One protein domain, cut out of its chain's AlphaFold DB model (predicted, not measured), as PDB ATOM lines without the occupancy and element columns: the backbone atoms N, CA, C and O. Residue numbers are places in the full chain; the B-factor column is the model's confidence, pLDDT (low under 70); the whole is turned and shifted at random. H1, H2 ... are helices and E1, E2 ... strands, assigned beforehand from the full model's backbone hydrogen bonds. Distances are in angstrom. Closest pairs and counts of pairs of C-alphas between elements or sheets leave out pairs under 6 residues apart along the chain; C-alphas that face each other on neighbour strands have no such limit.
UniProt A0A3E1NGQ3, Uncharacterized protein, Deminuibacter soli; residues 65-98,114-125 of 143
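AT A GLANCE: This is residues 65 to 98 and 114 to 125 of the 143 residues of an uncharacterized protein of Deminuibacter soli (UniProt A0A3E1NGQ3). What does the fold look like? It is one small twisted sheet of four strands, E2, E1, E4 and E3 side by side, with a long loop, residues 78 to 89, leading from edge strand E2 round to the opposite edge strand E3. The tiny helix H1 follows E4 and only grazes the sheet. What is it made of, and how large is it? The printed part has 46 residues, with E1, E2, E3, E4 and H1 in that order along the chain, and is mostly strand; the mixed sheet has the order E2, E1, E4, E3. It is compact, with a radius of gyration of the C-alphas of 10.6 A, and elongated, with spans of 32 by 21 by 17 A.

IN THESE COORDINATES: Which elements come first? E1 is residues 69 to 72, 10.1 A from first to last C-alpha, and begins with C-alpha 69 at (166.360, 392.833, 285.625). E2 is residues 75 to 77, 6.7 A. What follows them? E3, the longest strand, is residues 90 to 96, 17.1 A, and begins with C-alpha 90 at (181.319, 384.950, 289.436). E4 is residues 114 to 118, 12.9 A. H1 is residues 122 to 125, 5.9 A, and ends with C-alpha 125 at (178.794, 379.511, 274.775).

HOW THE PARTS SIT: How do the strands pair? E1 and E2 form a hairpin, antiparallel at 142 degrees, with N 72 and O 75 at 2.8 A, within hydrogen-bond range. E1 and E4 are parallel at 12 degrees, with N 71 and O 114 at 2.8 A. E4 and E3 are antiparallel at 160 degrees, with N 94 and O 115 at 2.8 A. How does the sheet turn, and which strands are apart? From edge to edge the strands' lines turn by 69 degrees. E2 is apart from E4 and from E3. Where is the helix? H1 only grazes the sheet, with its residues 122 to 124; the closest C-alphas of E1 and H1, those of Val 72 and Tyr 123, are 7.2 A apart. It is too short for an O i to N i+4 pair, and its one O i to N i+3 pair is not within range.

THE WHOLE: How far does it reach? The two C-alphas farthest apart, those of Thr 65 and Gly 120, are 33.4 A apart. Is the printed part continuous? Residues 99 to 113 are not printed, and C-alphas 98 and 114 are 10.9 A apart across the cut. Of the links that are printed whole, E2 to E3 is long, and E1 to E2 and E4 to H1 are tight. Where is confidence low? The mean pLDDT of the printed part is 81.6; residue 65, residues 79 to 81 and residues 121 to 125 are under 70.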
ATOM      1  N   THR A  65     156.020 393.143 293.194       64.12
ATOM      2  CA  THR A  65     155.759 393.814 291.917       64.12
ATOM      3  C   THR A  65     156.989 394.491 291.317       64.12
ATOM      4  O   THR A  65     156.977 394.822 290.134       64.12
ATOM      5  N   ASN A  66     158.068 394.655 292.089       72.38
ATOM      6  CA  ASN A  66     159.265 395.384 291.662       72.38
ATOM      7  C   ASN A  66     160.476 394.458 291.589       72.38
ATOM      8  O   ASN A  66     161.414 394.545 292.380       72.38
ATOM      9  N   HIS A  67     160.448 393.549 290.622       79.56
ATOM     10  CA  HIS A  67     161.601 392.712 290.337       79.56
ATOM     11  C   HIS A  67     162.622 393.465 289.470       79.56
ATOM     12  O   HIS A  67     162.225 394.047 288.453       79.56
ATOM     13  N   PRO A  68     163.914 393.457 289.839       86.56
ATOM     14  CA  PRO A  68     164.977 394.000 289.003       86.56
ATOM     15  C   PRO A  68     165.263 393.072 287.814       86.56
ATOM     16  O   PRO A  68     164.959 391.878 287.847       86.56
ATOM     17  N   LEU A  69     165.882 393.617 286.766       88.94
ATOM     18  CA  LEU A  69     166.360 392.833 285.625       88.94
ATOM     19  C   LEU A  69     167.760 392.284 285.921       88.94
ATOM     20  O   LEU A  69     168.643 393.028 286.349       88.94
ATOM     21  N   TYR A  70     167.997 391.004 285.649       90.19
ATOM     22  CA  TYR A  70     169.322 390.401 285.795       90.19
ATOM     23  C   TYR A  70     169.967 390.223 284.427       90.19
ATOM     24  O   TYR A  70     169.318 389.769 283.488       90.19
ATOM     25  N   VAL A  71     171.246 390.559 284.301       87.94
ATOM     26  CA  VAL A  71     171.994 390.419 283.051       87.94
ATOM     27  C   VAL A  71     173.274 389.653 283.323       87.94
ATOM     28  O   VAL A  71     174.165 390.172 283.984       87.94
ATOM     29  N   VAL A  72     173.379 388.431 282.808       88.62
ATOM     30  CA  VAL A  72     174.562 387.575 282.984       88.62
ATOM     31  C   VAL A  72     175.330 387.550 281.681       88.62
ATOM     32  O   VAL A  72     174.794 387.120 280.658       88.62
ATOM     33  N   ASP A  73     176.559 388.058 281.698       86.81
ATOM     34  CA  ASP A  73     177.408 388.181 280.513       86.81
ATOM     35  C   ASP A  73     176.631 388.765 279.317       86.81
ATOM     36  O   ASP A  73     176.704 388.271 278.198       86.81
ATOM     37  N   GLY A  74     175.794 389.782 279.534       84.88
ATOM     38  CA  GLY A  74     174.986 390.423 278.489       84.88
ATOM     39  C   GLY A  74     173.772 389.635 277.977       84.88
ATOM     40  O   GLY A  74     173.148 390.087 277.024       84.88
ATOM     41  N   THR A  75     173.423 388.498 278.581       85.06
ATOM     42  CA  THR A  75     172.107 387.868 278.385       85.06
ATOM     43  C   THR A  75     171.163 388.315 279.483       85.06
ATOM     44  O   THR A  75     171.518 388.281 280.656       85.06
ATOM     45  N   GLU A  76     169.967 388.744 279.109       87.00
ATOM     46  CA  GLU A  76     168.973 389.269 280.039       87.00
ATOM     47  C   GLU A  76     168.050 388.159 280.544       87.00
ATOM     48  O   GLU A  76     167.543 387.353 279.764       87.00
ATOM     49  N   PHE A  77     167.768 388.173 281.842       84.00
ATOM     50  CA  PHE A  77     166.884 387.231 282.510       84.00
ATOM     51  C   PHE A  77     165.870 387.964 283.353       84.00
ATOM     52  O   PHE A  77     166.174 388.941 284.040       84.00
ATOM     53  N   ASN A  78     164.662 387.423 283.333       78.25
ATOM     54  CA  ASN A  78     163.628 387.809 284.265       78.25
ATOM     55  C   ASN A  78     163.616 386.845 285.461       78.25
ATOM     56  O   ASN A  78     164.047 385.697 285.349       78.25
ATOM     57  N   THR A  79     163.080 387.298 286.589       68.12
ATOM     58  CA  THR A  79     163.124 386.621 287.897       68.12
ATOM     59  C   THR A  79     162.583 385.181 287.947       68.12
ATOM     60  O   THR A  79     163.102 384.423 288.760       68.12
ATOM     61  N   PRO A  80     161.645 384.706 287.094       65.88
ATOM     62  CA  PRO A  80     161.310 383.276 287.100       65.88
ATOM     63  C   PRO A  80     162.291 382.400 286.298       65.88
ATOM     64  O   PRO A  80     162.246 381.183 286.415       65.88
ATOM     65  N   ALA A  81     163.150 382.992 285.463       66.62
ATOM     66  CA  ALA A  81     163.973 382.286 284.478       66.62
ATOM     67  C   ALA A  81     165.485 382.433 284.726       66.62
ATOM     68  O   ALA A  81     166.283 382.207 283.815       66.62
ATOM     69  N   PHE A  82     165.892 382.843 285.932       77.25
ATOM     70  CA  PHE A  82     167.306 383.011 286.252       77.25
ATOM     71  C   PHE A  82     168.007 381.641 286.350       77.25
ATOM     72  O   PHE A  82     167.555 380.778 287.107       77.25
ATOM     73  N   PRO A  83     169.090 381.403 285.590       77.19
ATOM     74  CA  PRO A  83     169.792 380.131 285.603       77.19
ATOM     75  C   PRO A  83     170.546 379.949 286.919       77.19
ATOM     76  O   PRO A  83     171.055 380.904 287.505       77.19
ATOM     77  N   THR A  84     170.687 378.703 287.365       82.19
ATOM     78  CA  THR A  84     171.612 378.373 288.450       82.19
ATOM     79  C   THR A  84     173.043 378.606 287.966       82.19
ATOM     80  O   THR A  84     173.488 377.974 287.009       82.19
ATOM     81  N   ILE A  85     173.753 379.530 288.612       81.88
ATOM     82  CA  ILE A  85     175.152 379.865 288.325       81.88
ATOM     83  C   ILE A  85     175.984 379.476 289.541       81.88
ATOM     84  O   ILE A  85     175.582 379.738 290.675       81.88
ATOM     85  N   ASP A  86     177.141 378.862 289.306       84.44
ATOM     86  CA  ASP A  86     178.096 378.562 290.369       84.44
ATOM     87  C   ASP A  86     178.742 379.867 290.879       84.44
ATOM     88  O   ASP A  86     179.387 380.570 290.088       84.44
ATOM     89  N   PRO A  87     178.617 380.204 292.176       85.75
ATOM     90  CA  PRO A  87     179.212 381.410 292.743       85.75
ATOM     91  C   PRO A  87     180.737 381.485 292.581       85.75
ATOM     92  O   PRO A  87     181.268 382.588 292.470       85.75
ATOM     93  N   MET A  88     181.453 380.356 292.492       88.12
ATOM     94  CA  MET A  88     182.915 380.344 292.288       88.12
ATOM     95  C   MET A  88     183.334 380.900 290.925       88.12
ATOM     96  O   MET A  88     184.475 381.337 290.732       88.12
ATOM     97  N   THR A  89     182.407 380.889 289.967       86.75
ATOM     98  CA  THR A  89     182.629 381.414 288.621       86.75
ATOM     99  C   THR A  89     182.282 382.893 288.505       86.75
ATOM    100  O   THR A  89     182.573 383.489 287.478       86.75
ATOM    101  N   ILE A  90     181.696 383.534 289.518       89.06
ATOM    102  CA  ILE A  90     181.319 384.950 289.436       89.06
ATOM    103  C   ILE A  90     182.565 385.820 289.646       89.06
ATOM    104  O   ILE A  90     183.285 385.684 290.631       89.06
ATOM    105  N   THR A  91     182.829 386.725 288.702       90.81
ATOM    106  CA  THR A  91     183.891 387.738 288.831       90.81
ATOM    107  C   THR A  91     183.417 388.905 289.685       90.81
ATOM    108  O   THR A  91     184.155 389.391 290.535       90.81
ATOM    109  N   GLY A  92     182.180 389.344 289.468       89.56
ATOM    110  CA  GLY A  92     181.591 390.456 290.194       89.56
ATOM    111  C   GLY A  92     180.132 390.669 289.821       89.56
ATOM    112  O   GLY A  92     179.652 390.164 288.799       89.56
ATOM    113  N   ILE A  93     179.444 391.411 290.685       90.19
ATOM    114  CA  ILE A  93     178.065 391.841 290.489       90.19
ATOM    115  C   ILE A  93     178.048 393.362 290.588       90.19
ATOM    116  O   ILE A  93     178.362 393.916 291.639       90.19
ATOM    117  N   ASP A  94     177.652 394.014 289.503       90.75
ATOM    118  CA  ASP A  94     177.527 395.462 289.423       90.75
ATOM    119  C   ASP A  94     176.055 395.855 289.386       90.75
ATOM    120  O   ASP A  94     175.246 395.286 288.649       90.75
ATOM    121  N   GLN A  95     175.692 396.869 290.167       89.62
ATOM    122  CA  GLN A  95     174.340 397.411 290.166       89.62
ATOM    123  C   GLN A  95     174.259 398.643 289.263       89.62
ATOM    124  O   GLN A  95     174.924 399.655 289.497       89.62
ATOM    125  N   VAL A  96     173.373 398.597 288.270       90.06
ATOM    126  CA  VAL A  96     173.045 399.735 287.409       90.06
ATOM    127  C   VAL A  96     171.718 400.340 287.862       90.06
ATOM    128  O   VAL A  96     170.678 399.680 287.886       90.06
ATOM    129  N   LYS A  97     171.766 401.628 288.212       86.25
ATOM    130  CA  LYS A  97     170.629 402.386 288.749       86.25
ATOM    131  C   LYS A  97     169.736 402.963 287.645       86.25
ATOM    132  O   LYS A  97     170.196 403.239 286.534       86.25
ATOM    133  N   ASP A  98     168.479 403.198 288.008       79.25
ATOM    134  CA  ASP A  98     167.296 403.486 287.182       79.25
ATOM    135  C   ASP A  98     167.539 404.325 285.913       79.25
ATOM    136  O   ASP A  98     167.120 403.935 284.827       79.25
ATOM    137  N   TYR A 114     170.886 394.359 287.602       90.31
ATOM    138  CA  TYR A 114     172.101 393.744 288.137       90.31
ATOM    139  C   TYR A 114     172.881 393.079 287.006       90.31
ATOM    140  O   TYR A 114     172.380 392.160 286.356       90.31
ATOM    141  N   LEU A 115     174.102 393.551 286.768       89.69
ATOM    142  CA  LEU A 115     175.056 392.945 285.847       89.69
ATOM    143  C   LEU A 115     175.885 391.920 286.604       89.69
ATOM    144  O   LEU A 115     176.535 392.239 287.592       89.69
ATOM    145  N   ILE A 116     175.877 390.691 286.118       89.62
ATOM    146  CA  ILE A 116     176.651 389.583 286.654       89.62
ATOM    147  C   ILE A 116     177.672 389.212 285.590       89.62
ATOM    148  O   ILE A 116     177.314 388.835 284.472       89.62
ATOM    149  N   THR A 117     178.947 389.330 285.945       88.94
ATOM    150  CA  THR A 117     180.053 388.963 285.059       88.94
ATOM    151  C   THR A 117     180.638 387.640 285.529       88.94
ATOM    152  O   THR A 117     181.060 387.533 286.684       88.94
ATOM    153  N   THR A 118     180.688 386.633 284.657       89.69
ATOM    154  CA  THR A 118     181.291 385.331 284.976       89.69
ATOM    155  C   THR A 118     182.722 385.220 284.451       89.69
ATOM    156  O   THR A 118     183.107 385.783 283.425       89.69
ATOM    157  N   ARG A 119     183.552 384.477 285.179       84.69
ATOM    158  CA  ARG A 119     184.923 384.135 284.826       84.69
ATOM    159  C   ARG A 119     184.871 383.099 283.705       84.69
ATOM    160  O   ARG A 119     184.390 381.988 283.898       84.69
ATOM    161  N   GLY A 120     185.369 383.476 282.531       76.94
ATOM    162  CA  GLY A 120     185.430 382.591 281.365       76.94
ATOM    163  C   GLY A 120     184.201 382.623 280.452       76.94
ATOM    164  O   GLY A 120     184.146 381.830 279.518       76.94
ATOM    165  N   GLY A 121     183.231 383.522 280.681       68.94
ATOM    166  CA  GLY A 121     182.107 383.744 279.756       68.94
ATOM    167  C   GLY A 121     181.276 382.489 279.479       68.94
ATOM    168  O   GLY A 121     180.736 382.328 278.382       68.94
ATOM    169  N   ILE A 122     181.195 381.589 280.464       65.88
ATOM    170  CA  ILE A 122     180.610 380.247 280.334       65.88
ATOM    171  C   ILE A 122     179.136 380.338 279.919       65.88
ATOM    172  O   ILE A 122     178.631 379.458 279.226       65.88
ATOM    173  N   TYR A 123     178.452 381.433 280.262       64.88
ATOM    174  CA  TYR A 123     177.065 381.629 279.864       64.88
ATOM    175  C   TYR A 123     176.890 381.914 278.354       64.88
ATOM    176  O   TYR A 123     175.884 381.525 277.757       64.88
ATOM    177  N   ARG A 124     177.882 382.522 277.684       61.41
ATOM    178  CA  ARG A 124     177.784 382.911 276.260       61.41
ATOM    179  C   ARG A 124     177.898 381.752 275.273       61.41
ATOM    180  O   ARG A 124     177.479 381.881 274.125       61.41
ATOM    181  N   THR A 125     178.447 380.614 275.689       58.69
ATOM    182  CA  THR A 125     178.794 379.511 274.775       58.69
ATOM    183  C   THR A 125     177.593 378.688 274.299       58.69
ATOM    184  O   THR A 125     177.755 377.800 273.464       58.69
TER     185      THR A 125